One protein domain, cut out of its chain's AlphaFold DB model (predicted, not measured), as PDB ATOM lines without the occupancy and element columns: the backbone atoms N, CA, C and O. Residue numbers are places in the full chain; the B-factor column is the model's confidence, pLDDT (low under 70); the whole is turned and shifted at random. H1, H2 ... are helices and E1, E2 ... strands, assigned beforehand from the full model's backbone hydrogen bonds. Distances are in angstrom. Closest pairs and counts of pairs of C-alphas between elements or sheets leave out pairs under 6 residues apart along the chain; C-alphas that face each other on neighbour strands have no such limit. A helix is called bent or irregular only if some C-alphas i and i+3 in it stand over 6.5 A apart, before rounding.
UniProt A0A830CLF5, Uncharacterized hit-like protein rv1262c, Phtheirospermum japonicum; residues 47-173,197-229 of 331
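AT A GLANCE: This is residues 47 to 173 and 197 to 229 of the 331 residues of the protein "Uncharacterized hit-like protein rv1262c" of Phtheirospermum japonicum (UniProt A0A830CLF5). Look first for one twisted, curled sheet of seven strands, with the bent helix H3 and the helix H4 packed over one of its faces and the sheet curling round the second arm of H3. A short helix, H2, packs on the sheet near its E1 E2 E3 end, and the tiny H1 before it lies farthest out of the named elements. The printed part has 160 residues, with four named helices and seven named strands in the order H1 H2 E1 E2 E3 H3 E4 H4 E5 E6 E7. The sheet is mixed and runs E1 E2 E3 E7 E6 E4 E5; the class is mixed, helices and strands. The whole is compact and rounded, with a radius of gyration of the C-alphas of 15.3 A and spans of 42 by 41 by 29 A.

IN THESE COORDINATES: Find C-alpha 47 at (165.046, -149.030, 348.880), where H1 begins; it takes residues 47 to 50, and H2 takes 52 to 57. Next come E1, residues 65 to 68, E2, residues 72 to 76 and 13.7 A long, and E3, residues 86 to 90 and 13.5 A long. H3, residues 102 to 122, was assigned by its hydrogen bonds as one helix, but it is bent: C-alphas 110 and 113 are 6.9 A apart. Its arms are H3a, residues 102 to 110, 12.1 A, and H3b, residues 113 to 122, 14.2 A. E4 starts at C-alpha 131, (161.944, -155.409, 384.158), and runs 21.9 A to residue 138. H4 spans residues 147 to 157, 15.5 A, and E5 residues 164 to 168, 12.7 A. Past the cut, E6 covers residues 200 to 207, 23.1 A, and E7 residues 220 to 224, 13.0 A, ending at C-alpha 224, (154.284, -154.808, 376.320).

HOW THE PARTS SIT: Begin in the sheet at edge strand E1. E1 E2 E3 is a meander, each strand the antiparallel neighbour of the one before; look for N 66 and O 74 at 2.8 A, and N 73 and O 89 at 2.9 A. E3 and E7 are antiparallel, with N 222 and O 86 at 2.8 A. E7 and E6 are an antiparallel hairpin, with N 202 and O 223 at 2.8 A. E6 and E4 are parallel, with N 135 and O 203 at 2.9 A, and E4 and edge strand E5 are parallel, with N 134 and O 165 at 2.9 A. E3, H3, E4 is a split strand-helix-strand unit, two strands running the same way with E7 and E6 between them; E4, H4, E5 is a strand-helix-strand unit of parallel neighbours, and both crossovers are right-handed. H3a, H3b and H4 are on the same face of the sheet, giving two layers, helices over a sheet. H3a, at a height over the sheet of 7.4 A, lies only just over E3, on which 3 of its 9 C-alphas fall; the closest C-alphas are those of Ile 88 and Met 108, 6.5 A. The sheet curls round H3b, whose Ser 116 has its C-alpha 6.7 A from that of Ile 222 in E7, the closest pair. H4, at a height of 9.8 A, lies over E4 and E5 and runs along the strands, at 11 degrees to E5 on the local plane. H3a and H4 touch at a steep tilt of 42 degrees, the same way, closest at the C-alphas of Ser 110 and Ile 157, 6.4 A. H2 is on the sheet at a height of 9.0 A, across the strands; H1 is not on it. In H2, H3a, H3b and H4 every O i to N i+4 pair is within hydrogen-bond range, while H1 is too short for such a pair.

THE WHOLE: The two C-alphas farthest apart are those of Ser 49 and Gln 128, 43.6 A. Residues 174 to 196 are not printed, and C-alphas 173 and 197 are 34.3 A apart across the cut. The links E3 to H3 and E6 to E7 are long. Mean pLDDT of the printed part is 70.4; residues 124 to 173 are among those under 70.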
ATOM      1  N   GLY A  47     165.463-148.712 347.509       55.62
ATOM      2  CA  GLY A  47     165.046-149.030 348.880       55.62
ATOM      3  C   GLY A  47     164.560-147.800 349.657       55.62
ATOM      4  O   GLY A  47     163.522-147.851 350.322       55.62
ATOM      5  N   HIS A  48     165.243-146.663 349.500       65.62
ATOM      6  CA  HIS A  48     164.896-145.423 350.196       65.62
ATOM      7  C   HIS A  48     163.621-144.756 349.653       65.62
ATOM      8  O   HIS A  48     162.854-144.165 350.420       65.62
ATOM      9  N   SER A  49     163.363-144.836 348.341       68.81
ATOM     10  CA  SER A  49     162.161-144.236 347.744       68.81
ATOM     11  C   SER A  49     160.880-144.977 348.116       68.81
ATOM     12  O   SER A  49     159.848-144.333 348.325       68.81
ATOM     13  N   ASP A  50     160.935-146.310 348.222       87.81
ATOM     14  CA  ASP A  50     159.742-147.122 348.461       87.81
ATOM     15  C   ASP A  50     159.454-147.474 349.924       87.81
ATOM     16  O   ASP A  50     158.303-147.793 350.242       87.81
ATOM     17  N   CYS A  51     160.437-147.325 350.817       94.06
ATOM     18  CA  CYS A  51     160.306-147.590 352.247       94.06
ATOM     19  C   CYS A  51     159.093-146.885 352.896       94.06
ATOM     20  O   CYS A  51     158.953-145.658 352.862       94.06
ATOM     21  N   VAL A  52     158.237-147.670 353.562       94.25
ATOM     22  CA  VAL A  52     157.042-147.170 354.263       94.25
ATOM     23  C   VAL A  52     157.390-146.243 355.433       94.25
ATOM     24  O   VAL A  52     156.751-145.205 355.584       94.25
ATOM     25  N   PHE A  53     158.444-146.536 356.205       96.25
ATOM     26  CA  PHE A  53     158.888-145.650 357.285       96.25
ATOM     27  C   PHE A  53     159.419-144.320 356.739       96.25
ATOM     28  O   PHE A  53     159.042-143.274 357.256       96.25
ATOM     29  N   CYS A  54     160.170-144.315 355.630       96.25
ATOM     30  CA  CYS A  54     160.572-143.071 354.959       96.25
ATOM     31  C   CYS A  54     159.362-142.246 354.484       96.25
ATOM     32  O   CYS A  54     159.349-141.025 354.642       96.25
ATOM     33  N   LYS A  55     158.317-142.899 353.955       95.25
ATOM     34  CA  LYS A  55     157.052-142.238 353.587       95.25
ATOM     35  C   LYS A  55     156.344-141.653 354.822       95.25
ATOM     36  O   LYS A  55     155.889-140.515 354.759       95.25
ATOM     37  N   ILE A  56     156.316-142.356 355.958       95.12
ATOM     38  CA  ILE A  56     155.768-141.850 357.236       95.12
ATOM     39  C   ILE A  56     156.573-140.650 357.766       95.12
ATOM     40  O   ILE A  56     155.989-139.619 358.101       95.12
ATOM     41  N   ILE A  57     157.907-140.745 357.796       95.56
ATOM     42  CA  ILE A  57     158.817-139.681 358.258       95.56
ATOM     43  C   ILE A  57     158.621-138.398 357.433       95.56
ATOM     44  O   ILE A  57     158.564-137.306 357.990       95.56
ATOM     45  N   ARG A  58     158.427-138.528 356.113       94.69
ATOM     46  CA  ARG A  58     158.129-137.411 355.193       94.69
ATOM     47  C   ARG A  58     156.672-136.920 355.234       94.69
ATOM     48  O   ARG A  58     156.322-136.035 354.458       94.69
ATOM     49  N   GLY A  59     155.799-137.507 356.058       91.38
ATOM     50  CA  GLY A  59     154.365-137.181 356.100       91.38
ATOM     51  C   GLY A  59     153.566-137.617 354.860       91.38
ATOM     52  O   GLY A  59     152.446-137.159 354.658       91.38
ATOM     53  N   GLN A  60     154.128-138.495 354.024       92.88
ATOM     54  CA  GLN A  60     153.510-139.042 352.807       92.88
ATOM     55  C   GLN A  60     152.621-140.266 353.088       92.88
ATOM     56  O   GLN A  60     151.851-140.681 352.226       92.88
ATOM     57  N   ALA A  61     152.724-140.846 354.286       90.62
ATOM     58  CA  ALA A  61     151.862-141.912 354.785       90.62
ATOM     59  C   ALA A  61     151.429-141.603 356.234       90.62
ATOM     60  O   ALA A  61     152.215-141.019 356.987       90.62
ATOM     61  N   PRO A  62     150.195-141.960 356.639       91.25
ATOM     62  CA  PRO A  62     149.699-141.689 357.983       91.25
ATOM     63  C   PRO A  62     150.352-142.607 359.024       91.25
ATOM     64  O   PRO A  62     150.601-143.780 358.758       91.25
ATOM     65  N   ALA A  63     150.562-142.085 360.231       91.12
ATOM     66  CA  ALA A  63     150.928-142.865 361.410       91.12
ATOM     67  C   ALA A  63     150.474-142.152 362.690       91.12
ATOM     68  O   ALA A  63     150.405-140.921 362.734       91.12
ATOM     69  N   LEU A  64     150.203-142.920 363.746       90.00
ATOM     70  CA  LEU A  64     149.947-142.382 365.082       90.00
ATOM     71  C   LEU A  64     151.289-142.144 365.781       90.00
ATOM     72  O   LEU A  64     151.898-143.083 366.294       90.00
ATOM     73  N   LYS A  65     151.766-140.895 365.751       91.44
ATOM     74  CA  LYS A  65     153.032-140.480 366.372       91.44
ATOM     75  C   LYS A  65     152.898-140.419 367.899       91.44
ATOM     76  O   LYS A  65     151.958-139.811 368.403       91.44
ATOM     77  N   LEU A  66     153.858-141.009 368.610       86.62
ATOM     78  CA  LEU A  66     153.976-140.962 370.075       86.62
ATOM     79  C   LEU A  66     155.060-139.982 370.543       86.62
ATOM     80  O   LEU A  66     154.907-139.327 371.569       86.62
ATOM     81  N   TYR A  67     156.158-139.894 369.794       93.38
ATOM     82  CA  TYR A  67     157.319-139.059 370.097       93.38
ATOM     83  C   TYR A  67     158.043-138.709 368.796       93.38
ATOM     84  O   TYR A  67     158.065-139.523 367.877       93.38
ATOM     85  N   GLU A  68     158.648-137.530 368.709       93.56
ATOM     86  CA  GLU A  68     159.494-137.135 367.582       93.56
ATOM     87  C   GLU A  68     160.550-136.132 368.059       93.56
ATOM     88  O   GLU A  68     160.223-135.196 368.788       93.56
ATOM     89  N   ASP A  69     161.797-136.321 367.631       92.50
ATOM     90  CA  ASP A  69     162.893-135.358 367.780       92.50
ATOM     91  C   ASP A  69     163.691-135.249 366.466       92.50
ATOM     92  O   ASP A  69     163.197-135.646 365.408       92.50
ATOM     93  N   ASP A  70     164.888-134.665 366.486       94.12
ATOM     94  CA  ASP A  70     165.688-134.439 365.276       94.12
ATOM     95  C   ASP A  70     166.261-135.730 364.657       94.12
ATOM     96  O   ASP A  70     166.515-135.770 363.452       94.12
ATOM     97  N   GLU A  71     166.407-136.804 365.437       91.12
ATOM     98  CA  GLU A  71     167.068-138.050 365.018       91.12
ATOM     99  C   GLU A  71     166.083-139.212 364.849       91.12
ATOM    100  O   GLU A  71     166.272-140.074 363.988       91.12
ATOM    101  N   CYS A  72     165.022-139.241 365.657       94.44
ATOM    102  CA  CYS A  72     164.114-140.367 365.827       94.44
ATOM    103  C   CYS A  72     162.637-139.957 365.733       94.44
ATOM    104  O   CYS A  72     162.215-138.854 366.081       94.44
ATOM    105  N   LEU A  73     161.819-140.914 365.309       96.50
ATOM    106  CA  LEU A  73     160.364-140.860 365.335       96.50
ATOM    107  C   LEU A  73     159.853-142.131 366.024       96.50
ATOM    108  O   LEU A  73     160.342-143.225 365.755       96.50
ATOM    109  N   CYS A  74     158.857-142.002 366.898       96.62
ATOM    110  CA  CYS A  74     158.144-143.135 367.471       96.62
ATOM    111  C   CYS A  74     156.681-143.137 367.036       96.62
ATOM    112  O   CYS A  74     155.998-142.110 367.105       96.62
ATOM    113  N   ILE A  75     156.204-144.302 366.607       95.44
ATOM    114  CA  ILE A  75     154.838-144.533 366.131       95.44
ATOM    115  C   ILE A  75     154.237-145.775 366.789       95.44
ATOM    116  O   ILE A  75     154.964-146.682 367.190       95.44
ATOM    117  N   LEU A  76     152.908-145.842 366.873       90.62
ATOM    118  CA  LEU A  76     152.213-147.108 367.126       90.62
ATOM    119  C   LEU A  76     152.296-148.021 365.897       90.62
ATOM    120  O   LEU A  76     152.246-147.544 364.760       90.62
ATOM    121  N   ASP A  77     152.369-149.330 366.130       89.75
ATOM    122  CA  ASP A  77     152.249-150.316 365.057       89.75
ATOM    123  C   ASP A  77     150.821-150.314 364.476       89.75
ATOM    124  O   ASP A  77     149.834-150.149 365.198       89.75
ATOM    125  N   SER A  78     150.705-150.510 363.162       82.94
ATOM    126  CA  SER A  78     149.419-150.686 362.471       82.94
ATOM    127  C   SER A  78     148.849-152.100 362.641       82.94
ATOM    128  O   SER A  78     147.639-152.291 362.515       82.94
ATOM    129  N   TYR A  79     149.700-153.075 362.967       81.56
ATOM    130  CA  TYR A  79     149.352-154.459 363.291       81.56
ATOM    131  C   TYR A  79     149.877-154.813 364.697       81.56
ATOM    132  O   TYR A  79     150.788-155.630 364.846       81.56
ATOM    133  N   PRO A  80     149.351-154.168 365.758       79.19
ATOM    134  CA  PRO A  80     149.888-154.297 367.106       79.19
ATOM    135  C   PRO A  80     149.707-155.714 367.670       79.19
ATOM    136  O   PRO A  80     148.602-156.253 367.658       79.19
ATOM    137  N   LEU A  81     150.778-156.285 368.235       75.00
ATOM    138  CA  LEU A  81     150.718-157.561 368.964       75.00
ATOM    139  C   LEU A  81     149.975-157.424 370.304       75.00
ATOM    140  O   LEU A  81     149.341-158.364 370.774       75.00
ATOM    141  N   CYS A  82     150.046-156.239 370.909       75.12
ATOM    142  CA  CYS A  82     149.383-155.878 372.156       75.12
ATOM    143  C   CYS A  82     149.080-154.370 372.179       75.12
ATOM    144  O   CYS A  82     149.662-153.588 371.418       75.12
ATOM    145  N   HIS A  83     148.175-153.929 373.058       79.44
ATOM    146  CA  HIS A  83     147.937-152.497 373.252       79.44
ATOM    147  C   HIS A  83     149.226-151.794 373.696       79.44
ATOM    148  O   HIS A  83     149.853-152.203 374.671       79.44
ATOM    149  N   GLY A  84     149.597-150.732 372.976       80.06
ATOM    150  CA  GLY A  84     150.849-150.003 373.187       80.06
ATOM    151  C   GLY A  84     152.027-150.464 372.325       80.06
ATOM    152  O   GLY A  84     153.072-149.818 372.385       80.06
ATOM    153  N   HIS A  85     151.878-151.519 371.507       85.44
ATOM    154  CA  HIS A  85     152.934-151.936 370.578       85.44
ATOM    155  C   HIS A  85     153.363-150.755 369.696       85.44
ATOM    156  O   HIS A  85     152.558-150.175 368.962       85.44
ATOM    157  N   SER A  86     154.630-150.374 369.825       90.00
ATOM    158  CA  SER A  86     155.191-149.161 369.237       90.00
ATOM    159  C   SER A  86     156.594-149.409 368.703       90.00
ATOM    160  O   SER A  86     157.289-150.324 369.138       90.00
ATOM    161  N   LEU A  87     157.004-148.590 367.739       95.81
ATOM    162  CA  LEU A  87     158.294-148.675 367.071       95.81
ATOM    163  C   LEU A  87     159.023-147.348 367.230       95.81
ATOM    164  O   LEU A  87     158.439-146.299 366.961       95.81
ATOM    165  N   ILE A  88     160.295-147.389 367.610       96.38
ATOM    166  CA  ILE A  88     161.232-146.273 367.442       96.38
ATOM    167  C   ILE A  88     161.973-146.515 366.127       96.38
ATOM    168  O   ILE A  88     162.544-147.587 365.934       96.38
ATOM    169  N   ILE A  89     161.968-145.526 365.236       96.94
ATOM    170  CA  ILE A  89     162.615-145.547 363.917       96.94
ATOM    171  C   ILE A  89     163.497-144.297 363.755       96.94
ATOM    172  O   ILE A  89     163.076-143.209 364.159       96.94
ATOM    173  N   PRO A  90     164.705-144.395 363.170       97.50
ATOM    174  CA  PRO A  90     165.522-143.222 362.894       97.50
ATOM    175  C   PRO A  90     164.953-142.472 361.685       97.50
ATOM    176  O   PRO A  90     164.367-143.078 360.781       97.50
ATOM    177  N   LYS A  91     165.139-141.150 361.648       96.50
ATOM    178  CA  LYS A  91     164.686-140.295 360.540       96.50
ATOM    179  C   LYS A  91     165.477-140.523 359.253       96.50
ATOM    180  O   LYS A  91     164.897-140.503 358.168       96.50
ATOM    181  N   CYS A  92     166.781-140.765 359.367       95.62
ATOM    182  CA  CYS A  92     167.636-141.127 358.237       95.62
ATOM    183  C   CYS A  92     167.597-142.662 358.038       95.62
ATOM    184  O   CYS A  92     167.402-143.417 358.990       95.62
ATOM    185  N   HIS A  93     167.666-143.128 356.788       96.12
ATOM    186  CA  HIS A  93     167.341-144.514 356.424       96.12
ATOM    187  C   HIS A  93     168.543-145.451 356.545       96.12
ATOM    188  O   HIS A  93     169.544-145.256 355.860       96.12
ATOM    189  N   PHE A  94     168.389-146.513 357.336       94.31
ATOM    190  CA  PHE A  94     169.361-147.599 357.458       94.31
ATOM    191  C   PHE A  94     168.615-148.935 357.357       94.31
ATOM    192  O   PHE A  94     167.644-149.119 358.095       94.31
ATOM    193  N   PRO A  95     168.996-149.859 356.456       91.00
ATOM    194  CA  PRO A  95     168.207-151.060 356.184       91.00
ATOM    195  C   PRO A  95     168.256-152.095 357.314       91.00
ATOM    196  O   PRO A  95     167.331-152.895 357.435       91.00
ATOM    197  N   SER A  96     169.310-152.078 358.130       83.88
ATOM    198  CA  SER A  96     169.641-153.100 359.124       83.88
ATOM    199  C   SER A  96     170.447-152.519 360.292       83.88
ATOM    200  O   SER A  96     170.933-151.388 360.223       83.88
ATOM    201  N   LEU A  97     170.601-153.294 361.371       82.56
ATOM    202  CA  LEU A  97     171.339-152.879 362.570       82.56
ATOM    203  C   LEU A  97     172.837-152.673 362.279       82.56
ATOM    204  O   LEU A  97     173.410-151.675 362.700       82.56
ATOM    205  N   ASP A  98     173.438-153.574 361.501       78.62
ATOM    206  CA  ASP A  98     174.834-153.525 361.041       78.62
ATOM    207  C   ASP A  98     175.118-152.360 360.079       78.62
ATOM    208  O   ASP A  98     176.213-151.804 360.092       78.62
ATOM    209  N   ALA A  99     174.123-151.937 359.295       84.31
ATOM    210  CA  ALA A  99     174.226-150.772 358.421       84.31
ATOM    211  C   ALA A  99     173.964-149.434 359.143       84.31
ATOM    212  O   ALA A  99     174.012-148.380 358.506       84.31
ATOM    213  N   THR A 100     173.654-149.444 360.446       83.25
ATOM    214  CA  THR A 100     173.313-148.232 361.204       83.25
ATOM    215  C   THR A 100     174.513-147.725 362.018       83.25
ATOM    216  O   THR A 100     175.062-148.478 362.824       83.25
ATOM    217  N   PRO A 101     174.911-146.443 361.898       84.88
ATOM    218  CA  PRO A 101     175.993-145.875 362.699       84.88
ATOM    219  C   PRO A 101     175.729-145.976 364.216       84.88
ATOM    220  O   PRO A 101     174.622-145.643 364.655       84.88
ATOM    221  N   PRO A 102     176.736-146.322 365.046       81.06
ATOM    222  CA  PRO A 102     176.577-146.438 366.498       81.06
ATOM    223  C   PRO A 102     175.928-145.230 367.202       81.06
ATOM    224  O   PRO A 102     175.100-145.466 368.084       81.06
ATOM    225  N   PRO A 103     176.194-143.957 366.823       82.50
ATOM    226  CA  PRO A 103     175.509-142.812 367.426       82.50
ATOM    227  C   PRO A 103     173.989-142.829 367.219       82.50
ATOM    228  O   PRO A 103     173.252-142.490 368.137       82.50
ATOM    229  N   ILE A 104     173.510-143.292 366.056       86.75
ATOM    230  CA  ILE A 104     172.076-143.378 365.745       86.75
ATOM    231  C   ILE A 104     171.410-144.490 366.566       86.75
ATOM    232  O   ILE A 104     170.325-144.287 367.104       86.75
ATOM    233  N   ILE A 105     172.071-145.641 366.739       84.62
ATOM    234  CA  ILE A 105     171.582-146.695 367.645       84.62
ATOM    235  C   ILE A 105     171.554-146.199 369.095       84.62
ATOM    236  O   ILE A 105     170.558-146.395 369.792       84.62
ATOM    237  N   GLY A 106     172.596-145.483 369.533       79.06
ATOM    238  CA  GLY A 106     172.631-144.828 370.841       79.06
ATOM    239  C   GLY A 106     171.470-143.847 371.037       79.06
ATOM    240  O   GLY A 106     170.778-143.902 372.056       79.06
ATOM    241  N   ALA A 107     171.197-143.008 370.033       82.75
ATOM    242  CA  ALA A 107     170.068-142.087 370.018       82.75
ATOM    243  C   ALA A 107     168.731-142.825 370.168       82.75
ATOM    244  O   ALA A 107     167.989-142.526 371.105       82.75
ATOM    245  N   MET A 108     168.451-143.832 369.332       89.81
ATOM    246  CA  MET A 108     167.220-144.634 369.401       89.81
ATOM    247  C   MET A 108     167.026-145.273 370.780       89.81
ATOM    248  O   MET A 108     165.982-145.101 371.414       89.81
ATOM    249  N   CYS A 109     168.046-145.977 371.274       84.88
ATOM    250  CA  CYS A 109     167.979-146.678 372.551       84.88
ATOM    251  C   CYS A 109     167.850-145.715 373.744       84.88
ATOM    252  O   CYS A 109     167.163-146.042 374.711       84.88
ATOM    253  N   SER A 110     168.399-144.494 373.664       82.56
ATOM    254  CA  SER A 110     168.213-143.469 374.706       82.56
ATOM    255  C   SER A 110     166.748-143.038 374.895       82.56
ATOM    256  O   SER A 110     166.383-142.581 375.979       82.56
ATOM    257  N   LYS A 111     165.883-143.215 373.880       85.44
ATOM    258  CA  LYS A 111     164.445-142.889 373.971       85.44
ATOM    259  C   LYS A 111     163.611-144.035 374.548       85.44
ATOM    260  O   LYS A 111     162.498-143.786 375.015       85.44
ATOM    261  N   VAL A 112     164.134-145.270 374.566       84.94
ATOM    262  CA  VAL A 112     163.407-146.456 375.056       84.94
ATOM    263  C   VAL A 112     162.861-146.258 376.474       84.94
ATOM    264  O   VAL A 112     161.673-146.521 376.648       84.94
ATOM    265  N   PRO A 113     163.621-145.760 377.476       78.56
ATOM    266  CA  PRO A 113     163.083-145.561 378.822       78.56
ATOM    267  C   PRO A 113     161.939-144.542 378.871       78.56
ATOM    268  O   PRO A 113     160.972-144.752 379.592       78.56
ATOM    269  N   LEU A 114     162.019-143.448 378.105       82.31
ATOM    270  CA  LEU A 114     160.969-142.423 378.062       82.31
ATOM    271  C   LEU A 114     159.671-142.993 377.472       82.31
ATOM    272  O   LEU A 114     158.600-142.859 378.064       82.31
ATOM    273  N   ILE A 115     159.787-143.644 376.315       86.56
ATOM    274  CA  ILE A 115     158.645-144.123 375.533       86.56
ATOM    275  C   ILE A 115     157.995-145.330 376.209       86.56
ATOM    276  O   ILE A 115     156.777-145.342 376.372       86.56
ATOM    277  N   SER A 116     158.775-146.314 376.670       82.31
ATOM    278  CA  SER A 116     158.223-147.488 377.354       82.31
ATOM    279  C   SER A 116     157.518-147.110 378.657       82.31
ATOM    280  O   SER A 116     156.449-147.643 378.944       82.31
ATOM    281  N   ASN A 117     158.039-146.133 379.410       77.50
ATOM    282  CA  ASN A 117     157.366-145.609 380.597       77.50
ATOM    283  C   ASN A 117     155.973-145.058 380.261       77.50
ATOM    284  O   ASN A 117     155.001-145.466 380.897       77.50
ATOM    285  N   ALA A 118     155.880-144.187 379.252       81.69
ATOM    286  CA  ALA A 118     154.619-143.583 378.825       81.69
ATOM    287  C   ALA A 118     153.633-144.621 378.256       81.69
ATOM    288  O   ALA A 118     152.443-144.573 378.559       81.69
ATOM    289  N   VAL A 119     154.119-145.591 377.473       82.75
ATOM    290  CA  VAL A 119     153.307-146.683 376.907       82.75
ATOM    291  C   VAL A 119     152.733-147.586 378.001       82.75
ATOM    292  O   VAL A 119     151.550-147.925 377.960       82.75
ATOM    293  N   MET A 120     153.536-147.968 378.996       76.69
ATOM    294  CA  MET A 120     153.067-148.819 380.094       76.69
ATOM    295  C   MET A 120     152.021-148.084 380.945       76.69
ATOM    296  O   MET A 120     150.950-148.634 381.198       76.69
ATOM    297  N   GLU A 121     152.271-146.821 381.298       76.38
ATOM    298  CA  GLU A 121     151.324-145.984 382.049       76.38
ATOM    299  C   GLU A 121     149.999-145.786 381.287       76.38
ATOM    300  O   GLU A 121     148.925-146.085 381.812       76.38
ATOM    301  N   ALA A 122     150.061-145.385 380.013       78.69
ATOM    302  CA  ALA A 122     148.878-145.151 379.180       78.69
ATOM    303  C   ALA A 122     148.063-146.425 378.882       78.69
ATOM    304  O   ALA A 122     146.872-146.338 378.585       78.69
ATOM    305  N   THR A 123     148.677-147.611 378.963       76.69
ATOM    306  CA  THR A 123     148.003-148.908 378.758       76.69
ATOM    307  C   THR A 123     147.578-149.587 380.063       76.69
ATOM    308  O   THR A 123     147.296-150.789 380.069       76.69
ATOM    309  N   GLY A 124     147.521-148.831 381.166       66.12
ATOM    310  CA  GLY A 124     146.983-149.293 382.445       66.12
ATOM    311  C   GLY A 124     147.904-150.231 383.228       66.12
ATOM    312  O   GLY A 124     147.423-150.942 384.106       66.12
ATOM    313  N   CYS A 125     149.209-150.261 382.938       58.94
ATOM    314  CA  CYS A 125     150.170-150.933 383.809       58.94
ATOM    315  C   CYS A 125     150.493-150.042 385.009       58.94
ATOM    316  O   CYS A 125     151.151-149.008 384.860       58.94
ATOM    317  N   ALA A 126     150.056-150.451 386.199       44.72
ATOM    318  CA  ALA A 126     150.417-149.766 387.431       44.72
ATOM    319  C   ALA A 126     151.939-149.820 387.671       44.72
ATOM    320  O   ALA A 126     152.629-150.764 387.281       44.72
ATOM    321  N   PHE A 127     152.488-148.785 388.312       44.28
ATOM    322  CA  PHE A 127     153.926-148.668 388.571       44.28
ATOM    323  C   PHE A 127     154.398-149.652 389.657       44.28
ATOM    324  O   PHE A 127     154.562-149.274 390.815       44.28
ATOM    325  N   GLN A 128     154.701-150.895 389.277       39.88
ATOM    326  CA  GLN A 128     155.340-151.859 390.173       39.88
ATOM    327  C   GLN A 128     156.429-152.651 389.429       39.88
ATOM    328  O   GLN A 128     156.140-153.525 388.625       39.88
ATOM    329  N   PHE A 129     157.691-152.279 389.690       42.41
ATOM    330  CA  PHE A 129     158.943-152.893 389.205       42.41
ATOM    331  C   PHE A 129     159.060-153.177 387.692       42.41
ATOM    332  O   PHE A 129     158.691-154.231 387.185       42.41
ATOM    333  N   LYS A 130     159.722-152.262 386.972       47.75
ATOM    334  CA  LYS A 130     160.020-152.403 385.537       47.75
ATOM    335  C   LYS A 130     161.201-153.343 385.298       47.75
ATOM    336  O   LYS A 130     162.345-152.966 385.549       47.75
ATOM    337  N   LYS A 131     160.927-154.524 384.744       47.66
ATOM    338  CA  LYS A 131     161.944-155.409 384.158       47.66
ATOM    339  C   LYS A 131     161.988-155.186 382.645       47.66
ATOM    340  O   LYS A 131     160.981-155.407 381.975       47.66
ATOM    341  N   ILE A 132     163.134-154.745 382.121       47.44
ATOM    342  CA  ILE A 132     163.369-154.637 380.676       47.44
ATOM    343  C   ILE A 132     163.971-155.959 380.208       47.44
ATOM    344  O   ILE A 132     165.063-156.337 380.644       47.44
ATOM    345  N   PHE A 133     163.256-156.658 379.331       48.59
ATOM    346  CA  PHE A 133     163.816-157.763 378.564       48.59
ATOM    347  C   PHE A 133     164.184-157.227 377.183       48.59
ATOM    348  O   PHE A 133     163.355-156.610 376.516       48.59
ATOM    349  N   MET A 134     165.433-157.400 376.763       47.09
ATOM    350  CA  MET A 134     165.889-156.976 375.445       47.09
ATOM    351  C   MET A 134     166.310-158.212 374.660       47.09
ATOM    352  O   MET A 134     167.339-158.817 374.948       47.09
ATOM    353  N   SER A 135     165.504-158.573 373.666       48.62
ATOM    354  CA  SER A 135     165.790-159.677 372.757       48.62
ATOM    355  C   SER A 135     166.307-159.101 371.446       48.62
ATOM    356  O   SER A 135     165.604-158.354 370.764       48.62
ATOM    357  N   CYS A 136     167.547-159.421 371.092       44.59
ATOM    358  CA  CYS A 136     168.136-158.991 369.832       44.59
ATOM    359  C   CYS A 136     168.324-160.219 368.939       44.59
ATOM    360  O   CYS A 136     169.324-160.927 369.059       44.59
ATOM    361  N   LYS A 137     167.362-160.490 368.045       45.09
ATOM    362  CA  LYS A 137     167.432-161.652 367.147       45.09
ATOM    363  C   LYS A 137     168.196-161.278 365.874       45.09
ATOM    364  O   LYS A 137     167.637-160.759 364.905       45.09
ATOM    365  N   ILE A 138     169.506-161.520 365.906       41.75
ATOM    366  CA  ILE A 138     170.440-161.262 364.806       41.75
ATOM    367  C   ILE A 138     170.752-162.589 364.109       41.75
ATOM    368  O   ILE A 138     171.688-163.282 364.483       41.75
ATOM    369  N   LEU A 139     170.006-162.932 363.056       38.59
ATOM    370  CA  LEU A 139     170.342-164.083 362.206       38.59
ATOM    371  C   LEU A 139     171.223-163.633 361.035       38.59
ATOM    372  O   LEU A 139     170.764-163.524 359.894       38.59
ATOM    373  N   SER A 140     172.495-163.335 361.324       35.94
ATOM    374  CA  SER A 140     173.466-162.944 360.297       35.94
ATOM    375  C   SER A 140     174.148-164.159 359.673       35.94
ATOM    376  O   SER A 140     174.990-164.804 360.284       35.94
ATOM    377  N   LEU A 141     173.867-164.401 358.390       35.00
ATOM    378  CA  LEU A 141     174.627-165.339 357.552       35.00
ATOM    379  C   LEU A 141     175.997-164.785 357.103       35.00
ATOM    380  O   LEU A 141     176.684-165.425 356.309       35.00
ATOM    381  N   LYS A 142     176.382-163.583 357.551       34.72
ATOM    382  CA  LYS A 142     177.678-162.961 357.257       34.72
ATOM    383  C   LYS A 142     178.504-162.832 358.531       34.72
ATOM    384  O   LYS A 142     178.068-162.212 359.501       34.72
ATOM    385  N   GLU A 143     179.706-163.396 358.478       40.62
ATOM    386  CA  GLU A 143     180.740-163.261 359.501       40.62
ATOM    387  C   GLU A 143     181.078-161.774 359.740       40.62
ATOM    388  O   GLU A 143     181.194-161.001 358.786       40.62
ATOM    389  N   ASN A 144     181.309-161.405 361.006       41.81
ATOM    390  CA  ASN A 144     181.675-160.059 361.488       41.81
ATOM    391  C   ASN A 144     180.549-159.003 361.548       41.81
ATOM    392  O   ASN A 144     180.694-157.896 361.031       41.81
ATOM    393  N   ILE A 145     179.479-159.285 362.299       45.69
ATOM    394  CA  ILE A 145     178.821-158.218 363.076       45.69
ATOM    395  C   ILE A 145     179.532-158.144 364.433       45.69
ATOM    396  O   ILE A 145     179.600-159.146 365.142       45.69
ATOM    397  N   ASP A 146     180.031-156.967 364.821       46.53
ATOM    398  CA  ASP A 146     180.572-156.724 366.168       46.53
ATOM    399  C   ASP A 146     179.427-156.671 367.203       46.53
ATOM    400  O   ASP A 146     179.062-155.615 367.727       46.53
ATOM    401  N   ILE A 147     178.858-157.838 367.524       44.00
ATOM    402  CA  ILE A 147     177.808-158.020 368.545       44.00
ATOM    403  C   ILE A 147     178.243-157.419 369.893       44.00
ATOM    404  O   ILE A 147     177.427-156.851 370.620       44.00
ATOM    405  N   VAL A 148     179.550-157.450 370.182       41.72
ATOM    406  CA  VAL A 148     180.183-156.823 371.353       41.72
ATOM    407  C   VAL A 148     179.803-155.344 371.488       41.72
ATOM    408  O   VAL A 148     179.443-154.917 372.581       41.72
ATOM    409  N   ASN A 149     179.798-154.576 370.392       50.09
ATOM    410  CA  ASN A 149     179.460-153.151 370.432       50.09
ATOM    411  C   ASN A 149     177.975-152.927 370.752       50.09
ATOM    412  O   ASN A 149     177.650-152.005 371.492       50.09
ATOM    413  N   ILE A 150     177.070-153.772 370.249       49.34
ATOM    414  CA  ILE A 150     175.628-153.681 370.547       49.34
ATOM    415  C   ILE A 150     175.376-153.995 372.028       49.34
ATOM    416  O   ILE A 150     174.649-153.267 372.703       49.34
ATOM    417  N   VAL A 151     176.026-155.038 372.556       49.28
ATOM    418  CA  VAL A 151     175.945-155.398 373.978       49.28
ATOM    419  C   VAL A 151     176.518-154.292 374.859       49.28
ATOM    420  O   VAL A 151     175.858-153.906 375.819       49.28
ATOM    421  N   ASP A 152     177.684-153.728 374.532       48.81
ATOM    422  CA  ASP A 152     178.282-152.629 375.300       48.81
ATOM    423  C   ASP A 152     177.460-151.321 375.196       48.81
ATOM    424  O   ASP A 152     177.315-150.626 376.200       48.81
ATOM    425  N   ILE A 153     176.841-151.004 374.048       50.72
ATOM    426  CA  ILE A 153     175.919-149.855 373.884       50.72
ATOM    427  C   ILE A 153     174.672-150.026 374.759       50.72
ATOM    428  O   ILE A 153     174.276-149.101 375.474       50.72
ATOM    429  N   CYS A 154     174.057-151.208 374.749       50.00
ATOM    430  CA  CYS A 154     172.876-151.467 375.562       50.00
ATOM    431  C   CYS A 154     173.227-151.558 377.054       50.00
ATOM    432  O   CYS A 154     172.527-150.968 377.875       50.00
ATOM    433  N   LEU A 155     174.346-152.186 377.425       50.66
ATOM    434  CA  LEU A 155     174.869-152.136 378.793       50.66
ATOM    435  C   LEU A 155     175.180-150.702 379.230       50.66
ATOM    436  O   LEU A 155     174.928-150.378 380.383       50.66
ATOM    437  N   TYR A 156     175.673-149.826 378.350       48.12
ATOM    438  CA  TYR A 156     175.903-148.413 378.661       48.12
ATOM    439  C   TYR A 156     174.587-147.665 378.915       48.12
ATOM    440  O   TYR A 156     174.414-147.075 379.984       48.12
ATOM    441  N   ILE A 157     173.623-147.745 377.995       46.38
ATOM    442  CA  ILE A 157     172.329-147.046 378.099       46.38
ATOM    443  C   ILE A 157     171.500-147.550 379.283       46.38
ATOM    444  O   ILE A 157     170.907-146.758 380.019       46.38
ATOM    445  N   PHE A 158     171.510-148.859 379.524       48.47
ATOM    446  CA  PHE A 158     170.806-149.469 380.644       48.47
ATOM    447  C   PHE A 158     171.683-149.640 381.897       48.47
ATOM    448  O   PHE A 158     171.184-150.155 382.888       48.47
ATOM    449  N   SER A 159     172.926-149.138 381.950       42.91
ATOM    450  CA  SER A 159     173.778-149.210 383.164       42.91
ATOM    451  C   SER A 159     173.150-148.519 384.381       42.91
ATOM    452  O   SER A 159     173.324-148.956 385.517       42.91
ATOM    453  N   ASN A 160     172.366-147.466 384.135       37.22
ATOM    454  CA  ASN A 160     171.579-146.756 385.148       37.22
ATOM    455  C   ASN A 160     170.199-147.398 385.409       37.22
ATOM    456  O   ASN A 160     169.495-147.009 386.340       37.22
ATOM    457  N   SER A 161     169.807-148.390 384.606       37.50
ATOM    458  CA  SER A 161     168.553-149.139 384.725       37.50
ATOM    459  C   SER A 161     168.838-150.492 385.376       37.50
ATOM    460  O   SER A 161     169.436-151.368 384.768       37.50
ATOM    461  N   ARG A 162     168.375-150.713 386.612       33.53
ATOM    462  CA  ARG A 162     168.687-151.920 387.418       33.53
ATOM    463  C   ARG A 162     168.194-153.268 386.848       33.53
ATOM    464  O   ARG A 162     168.263-154.281 387.541       33.53
ATOM    465  N   CYS A 163     167.663-153.294 385.628       38.75
ATOM    466  CA  CYS A 163     167.074-154.461 384.989       38.75
ATOM    467  C   CYS A 163     167.339-154.426 383.477       38.75
ATOM    468  O   CYS A 163     166.510-153.909 382.735       38.75
ATOM    469  N   LEU A 164     168.458-155.003 383.032       40.03
ATOM    470  CA  LEU A 164     168.651-155.423 381.643       40.03
ATOM    471  C   LEU A 164     168.922-156.927 381.632       40.03
ATOM    472  O   LEU A 164     169.846-157.396 382.294       40.03
ATOM    473  N   LEU A 165     168.131-157.668 380.862       38.19
ATOM    474  CA  LEU A 165     168.452-159.032 380.459       38.19
ATOM    475  C   LEU A 165     168.545-159.014 378.933       38.19
ATOM    476  O   LEU A 165     167.559-158.684 378.272       38.19
ATOM    477  N   VAL A 166     169.747-159.261 378.411       39.50
ATOM    478  CA  VAL A 166     170.014-159.334 376.972       39.50
ATOM    479  C   VAL A 166     169.973-160.794 376.566       39.50
ATOM    480  O   VAL A 166     170.764-161.580 377.085       39.50
ATOM    481  N   ASP A 167     169.074-161.130 375.650       39.41
ATOM    482  CA  ASP A 167     169.032-162.440 375.008       39.41
ATOM    483  C   ASP A 167     169.458-162.288 373.541       39.41
ATOM    484  O   ASP A 167     168.940-161.419 372.825       39.41
ATOM    485  N   ILE A 168     170.451-163.078 373.126       40.56
ATOM    486  CA  ILE A 168     171.059-163.042 371.789       40.56
ATOM    487  C   ILE A 168     170.962-164.446 371.220       40.56
ATOM    488  O   ILE A 168     171.677-165.356 371.634       40.56
ATOM    489  N   ASP A 169     170.046-164.593 370.277       41.09
ATOM    490  CA  ASP A 169     169.653-165.879 369.721       41.09
ATOM    491  C   ASP A 169     170.469-166.146 368.445       41.09
ATOM    492  O   ASP A 169     170.051-165.813 367.331       41.09
ATOM    493  N   ASP A 170     171.695-166.639 368.648       38.88
ATOM    494  CA  ASP A 170     172.736-166.825 367.626       38.88
ATOM    495  C   ASP A 170     172.685-168.264 367.064       38.88
ATOM    496  O   ASP A 170     173.507-169.127 367.369       38.88
ATOM    497  N   ASP A 171     171.639-168.540 366.279       35.28
ATOM    498  CA  ASP A 171     171.241-169.861 365.744       35.28
ATOM    499  C   ASP A 171     172.179-170.401 364.621       35.28
ATOM    500  O   ASP A 171     171.740-171.020 363.645       35.28
ATOM    501  N   LEU A 172     173.494-170.169 364.720       34.00
ATOM    502  CA  LEU A 172     174.500-170.639 363.761       34.00
ATOM    503  C   LEU A 172     175.677-171.343 364.453       34.00
ATOM    504  O   LEU A 172     176.280-170.842 365.392       34.00
ATOM    505  N   TYR A 173     176.025-172.509 363.895       28.12
ATOM    506  CA  TYR A 173     176.933-173.543 364.412       28.12
ATOM    507  C   TYR A 173     176.380-174.422 365.543       28.12
ATOM    508  O   TYR A 173     176.356-174.068 366.716       28.12
ATOM    509  N   TYR A 197     155.489-160.355 388.744       47.84
ATOM    510  CA  TYR A 197     155.779-159.603 387.507       47.84
ATOM    511  C   TYR A 197     154.550-159.494 386.592       47.84
ATOM    512  O   TYR A 197     154.365-160.315 385.699       47.84
ATOM    513  N   GLU A 198     153.689-158.508 386.829       49.06
ATOM    514  CA  GLU A 198     152.519-158.186 385.989       49.06
ATOM    515  C   GLU A 198     152.840-157.119 384.909       49.06
ATOM    516  O   GLU A 198     152.047-156.894 383.995       49.06
ATOM    517  N   TYR A 199     154.024-156.483 384.972       61.22
ATOM    518  CA  TYR A 199     154.338-155.241 384.240       61.22
ATOM    519  C   TYR A 199     155.745-155.204 383.592       61.22
ATOM    520  O   TYR A 199     156.607-154.408 383.973       61.22
ATOM    521  N   SER A 200     155.978-156.031 382.569       66.38
ATOM    522  CA  SER A 200     157.209-156.062 381.747       66.38
ATOM    523  C   SER A 200     156.995-155.550 380.312       66.38
ATOM    524  O   SER A 200     155.868-155.432 379.827       66.38
ATOM    525  N   PHE A 201     158.089-155.252 379.605       72.31
ATOM    526  CA  PHE A 201     158.080-155.099 378.147       72.31
ATOM    527  C   PHE A 201     159.321-155.741 377.521       72.31
ATOM    528  O   PHE A 201     160.385-155.819 378.143       72.31
ATOM    529  N   ASN A 202     159.157-156.165 376.273       75.88
ATOM    530  CA  ASN A 202     160.206-156.658 375.401       75.88
ATOM    531  C   ASN A 202     160.650-155.529 374.464       75.88
ATOM    532  O   ASN A 202     159.817-154.910 373.796       75.88
ATOM    533  N   LEU A 203     161.956-155.276 374.410       78.62
ATOM    534  CA  LEU A 203     162.594-154.510 373.344       78.62
ATOM    535  C   LEU A 203     163.116-155.505 372.302       78.62
ATOM    536  O   LEU A 203     163.977-156.320 372.630       78.62
ATOM    537  N   LEU A 204     162.583-155.449 371.081       78.38
ATOM    538  CA  LEU A 204     162.933-156.351 369.980       78.38
ATOM    539  C   LEU A 204     163.565-155.578 368.815       78.38
ATOM    540  O   LEU A 204     163.140-154.468 368.490       78.38
ATOM    541  N   VAL A 205     164.546-156.198 368.158       80.38
ATOM    542  CA  VAL A 205     165.085-155.788 366.853       80.38
ATOM    543  C   VAL A 205     165.225-157.035 365.981       80.38
ATOM    544  O   VAL A 205     165.869-157.999 366.392       80.38
ATOM    545  N   ASN A 206     164.658-156.992 364.771       79.69
ATOM    546  CA  ASN A 206     164.807-158.042 363.762       79.69
ATOM    547  C   ASN A 206     165.795-157.568 362.692       79.69
ATOM    548  O   ASN A 206     165.565-156.519 362.085       79.69
ATOM    549  N   ASN A 207     166.848-158.345 362.425       77.12
ATOM    550  CA  ASN A 207     167.796-158.054 361.349       77.12
ATOM    551  C   ASN A 207     167.819-159.169 360.288       77.12
ATOM    552  O   ASN A 207     168.170-160.311 360.580       77.12
ATOM    553  N   GLY A 208     167.456-158.823 359.051       72.06
ATOM    554  CA  GLY A 208     167.346-159.741 357.919       72.06
ATOM    555  C   GLY A 208     166.020-160.512 357.863       72.06
ATOM    556  O   GLY A 208     165.355-160.753 358.873       72.06
ATOM    557  N   ALA A 209     165.626-160.939 356.657       72.44
ATOM    558  CA  ALA A 209     164.365-161.657 356.431       72.44
ATOM    559  C   ALA A 209     164.259-162.965 357.237       72.44
ATOM    560  O   ALA A 209     163.170-163.316 357.685       72.44
ATOM    561  N   ALA A 210     165.382-163.657 357.465       67.88
ATOM    562  CA  ALA A 210     165.431-164.869 358.284       67.88
ATOM    563  C   ALA A 210     165.031-164.605 359.748       67.88
ATOM    564  O   ALA A 210     164.330-165.419 360.342       67.88
ATOM    565  N   ALA A 211     165.389-163.440 360.306       63.84
ATOM    566  CA  ALA A 211     164.955-162.996 361.633       63.84
ATOM    567  C   ALA A 211     163.544-162.371 361.635       63.84
ATOM    568  O   ALA A 211     163.139-161.753 362.617       63.84
ATOM    569  N   GLY A 212     162.786-162.482 360.539       71.38
ATOM    570  CA  GLY A 212     161.458-161.884 360.421       71.38
ATOM    571  C   GLY A 212     161.469-160.370 360.193       71.38
ATOM    572  O   GLY A 212     160.478-159.705 360.501       71.38
ATOM    573  N   GLN A 213     162.554-159.791 359.663       80.56
ATOM    574  CA  GLN A 213     162.530-158.402 359.207       80.56
ATOM    575  C   GLN A 213     161.731-158.290 357.898       80.56
ATOM    576  O   GLN A 213     162.130-158.823 356.865       80.56
ATOM    577  N   VAL A 214     160.599-157.579 357.943       84.44
ATOM    578  CA  VAL A 214     159.720-157.346 356.776       84.44
ATOM    579  C   VAL A 214     159.916-155.947 356.179       84.44
ATOM    580  O   VAL A 214     159.774-155.757 354.973       84.44
ATOM    581  N   ILE A 215     160.265-154.962 357.012       87.81
ATOM    582  CA  ILE A 215     160.559-153.590 356.586       87.81
ATOM    583  C   ILE A 215     162.061-153.357 356.748       87.81
ATOM    584  O   ILE A 215     162.587-153.350 357.860       87.81
ATOM    585  N   TYR A 216     162.743-153.141 355.625       91.62
ATOM    586  CA  TYR A 216     164.172-152.822 355.571       91.62
ATOM    587  C   TYR A 216     164.424-151.346 355.887       91.62
ATOM    588  O   TYR A 216     164.859-150.566 355.048       91.62
ATOM    589  N   HIS A 217     164.066-150.949 357.105       94.94
ATOM    590  CA  HIS A 217     164.432-149.693 357.751       94.94
ATOM    591  C   HIS A 217     164.434-149.989 359.248       94.94
ATOM    592  O   HIS A 217     163.406-150.411 359.778       94.94
ATOM    593  N   ILE A 218     165.585-149.836 359.900       92.88
ATOM    594  CA  ILE A 218     165.824-150.308 361.267       92.88
ATOM    595  C   ILE A 218     164.784-149.758 362.253       92.88
ATOM    596  O   ILE A 218     164.463-148.568 362.251       92.88
ATOM    597  N   ALA A 219     164.247-150.638 363.095       93.00
ATOM    598  CA  ALA A 219     163.225-150.309 364.075       93.00
ATOM    599  C   ALA A 219     163.482-151.049 365.389       93.00
ATOM    600  O   ALA A 219     163.781-152.244 365.388       93.00
ATOM    601  N   HIS A 220     163.328-150.331 366.498       91.44
ATOM    602  CA  HIS A 220     163.279-150.900 367.840       91.44
ATOM    603  C   HIS A 220     161.813-151.021 368.257       91.44
ATOM    604  O   HIS A 220     161.129-150.008 368.427       91.44
ATOM    605  N   TYR A 221     161.328-152.249 368.406       86.31
ATOM    606  CA  TYR A 221     159.948-152.558 368.765       86.31
ATOM    607  C   TYR A 221     159.812-152.616 370.291       86.31
ATOM    608  O   TYR A 221     160.531-153.368 370.947       86.31
ATOM    609  N   ILE A 222     158.883-151.848 370.856       85.06
ATOM    610  CA  ILE A 222     158.498-151.884 372.270       85.06
ATOM    611  C   ILE A 222     157.173-152.643 372.361       85.06
ATOM    612  O   ILE A 222     156.110-152.120 372.020       85.06
ATOM    613  N   ILE A 223     157.249-153.893 372.812       79.50
ATOM    614  CA  ILE A 223     156.114-154.811 372.946       79.50
ATOM    615  C   ILE A 223     155.859-155.022 374.437       79.50
ATOM    616  O   ILE A 223     156.662-155.656 375.121       79.50
ATOM    617  N   LYS A 224     154.739-154.508 374.954       75.25
ATOM    618  CA  LYS A 224     154.284-154.808 376.320       75.25
ATOM    619  C   LYS A 224     154.115-156.319 376.477       75.25
ATOM    620  O   LYS A 224     153.456-156.959 375.659       75.25
ATOM    621  N   ASP A 225     154.725-156.860 377.521       67.31
ATOM    622  CA  ASP A 225     154.624-158.268 377.873       67.31
ATOM    623  C   ASP A 225     153.235-158.551 378.460       67.31
ATOM    624  O   ASP A 225     152.639-157.702 379.131       67.31
ATOM    625  N   TYR A 226     152.697-159.736 378.190       52.53
ATOM    626  CA  TYR A 226     151.403-160.158 378.706       52.53
ATOM    627  C   TYR A 226     151.546-161.569 379.260       52.53
ATOM    628  O   TYR A 226     151.814-162.511 378.511       52.53
ATOM    629  N   LYS A 227     151.309-161.735 380.569       45.97
ATOM    630  CA  LYS A 227     151.178-163.044 381.232       45.97
ATOM    631  C   LYS A 227     149.951-163.789 380.678       45.97
ATOM    632  O   LYS A 227     148.895-163.797 381.299       45.97
ATOM    633  N   ASN A 228     150.098-164.334 379.466       36.03
ATOM    634  CA  ASN A 228     149.293-165.341 378.756       36.03
ATOM    635  C   ASN A 228     149.703-165.481 377.266       36.03
ATOM    636  O   ASN A 228     149.233-166.403 376.602       36.03
ATOM    637  N   THR A 229     150.578-164.625 376.718       37.25
ATOM    638  CA  THR A 229     151.175-164.853 375.388       37.25
ATOM    639  C   THR A 229     152.411-165.741 375.501       37.25
ATOM    640  O   THR A 229     153.450-165.311 375.985       37.25
TER     641      THR A 229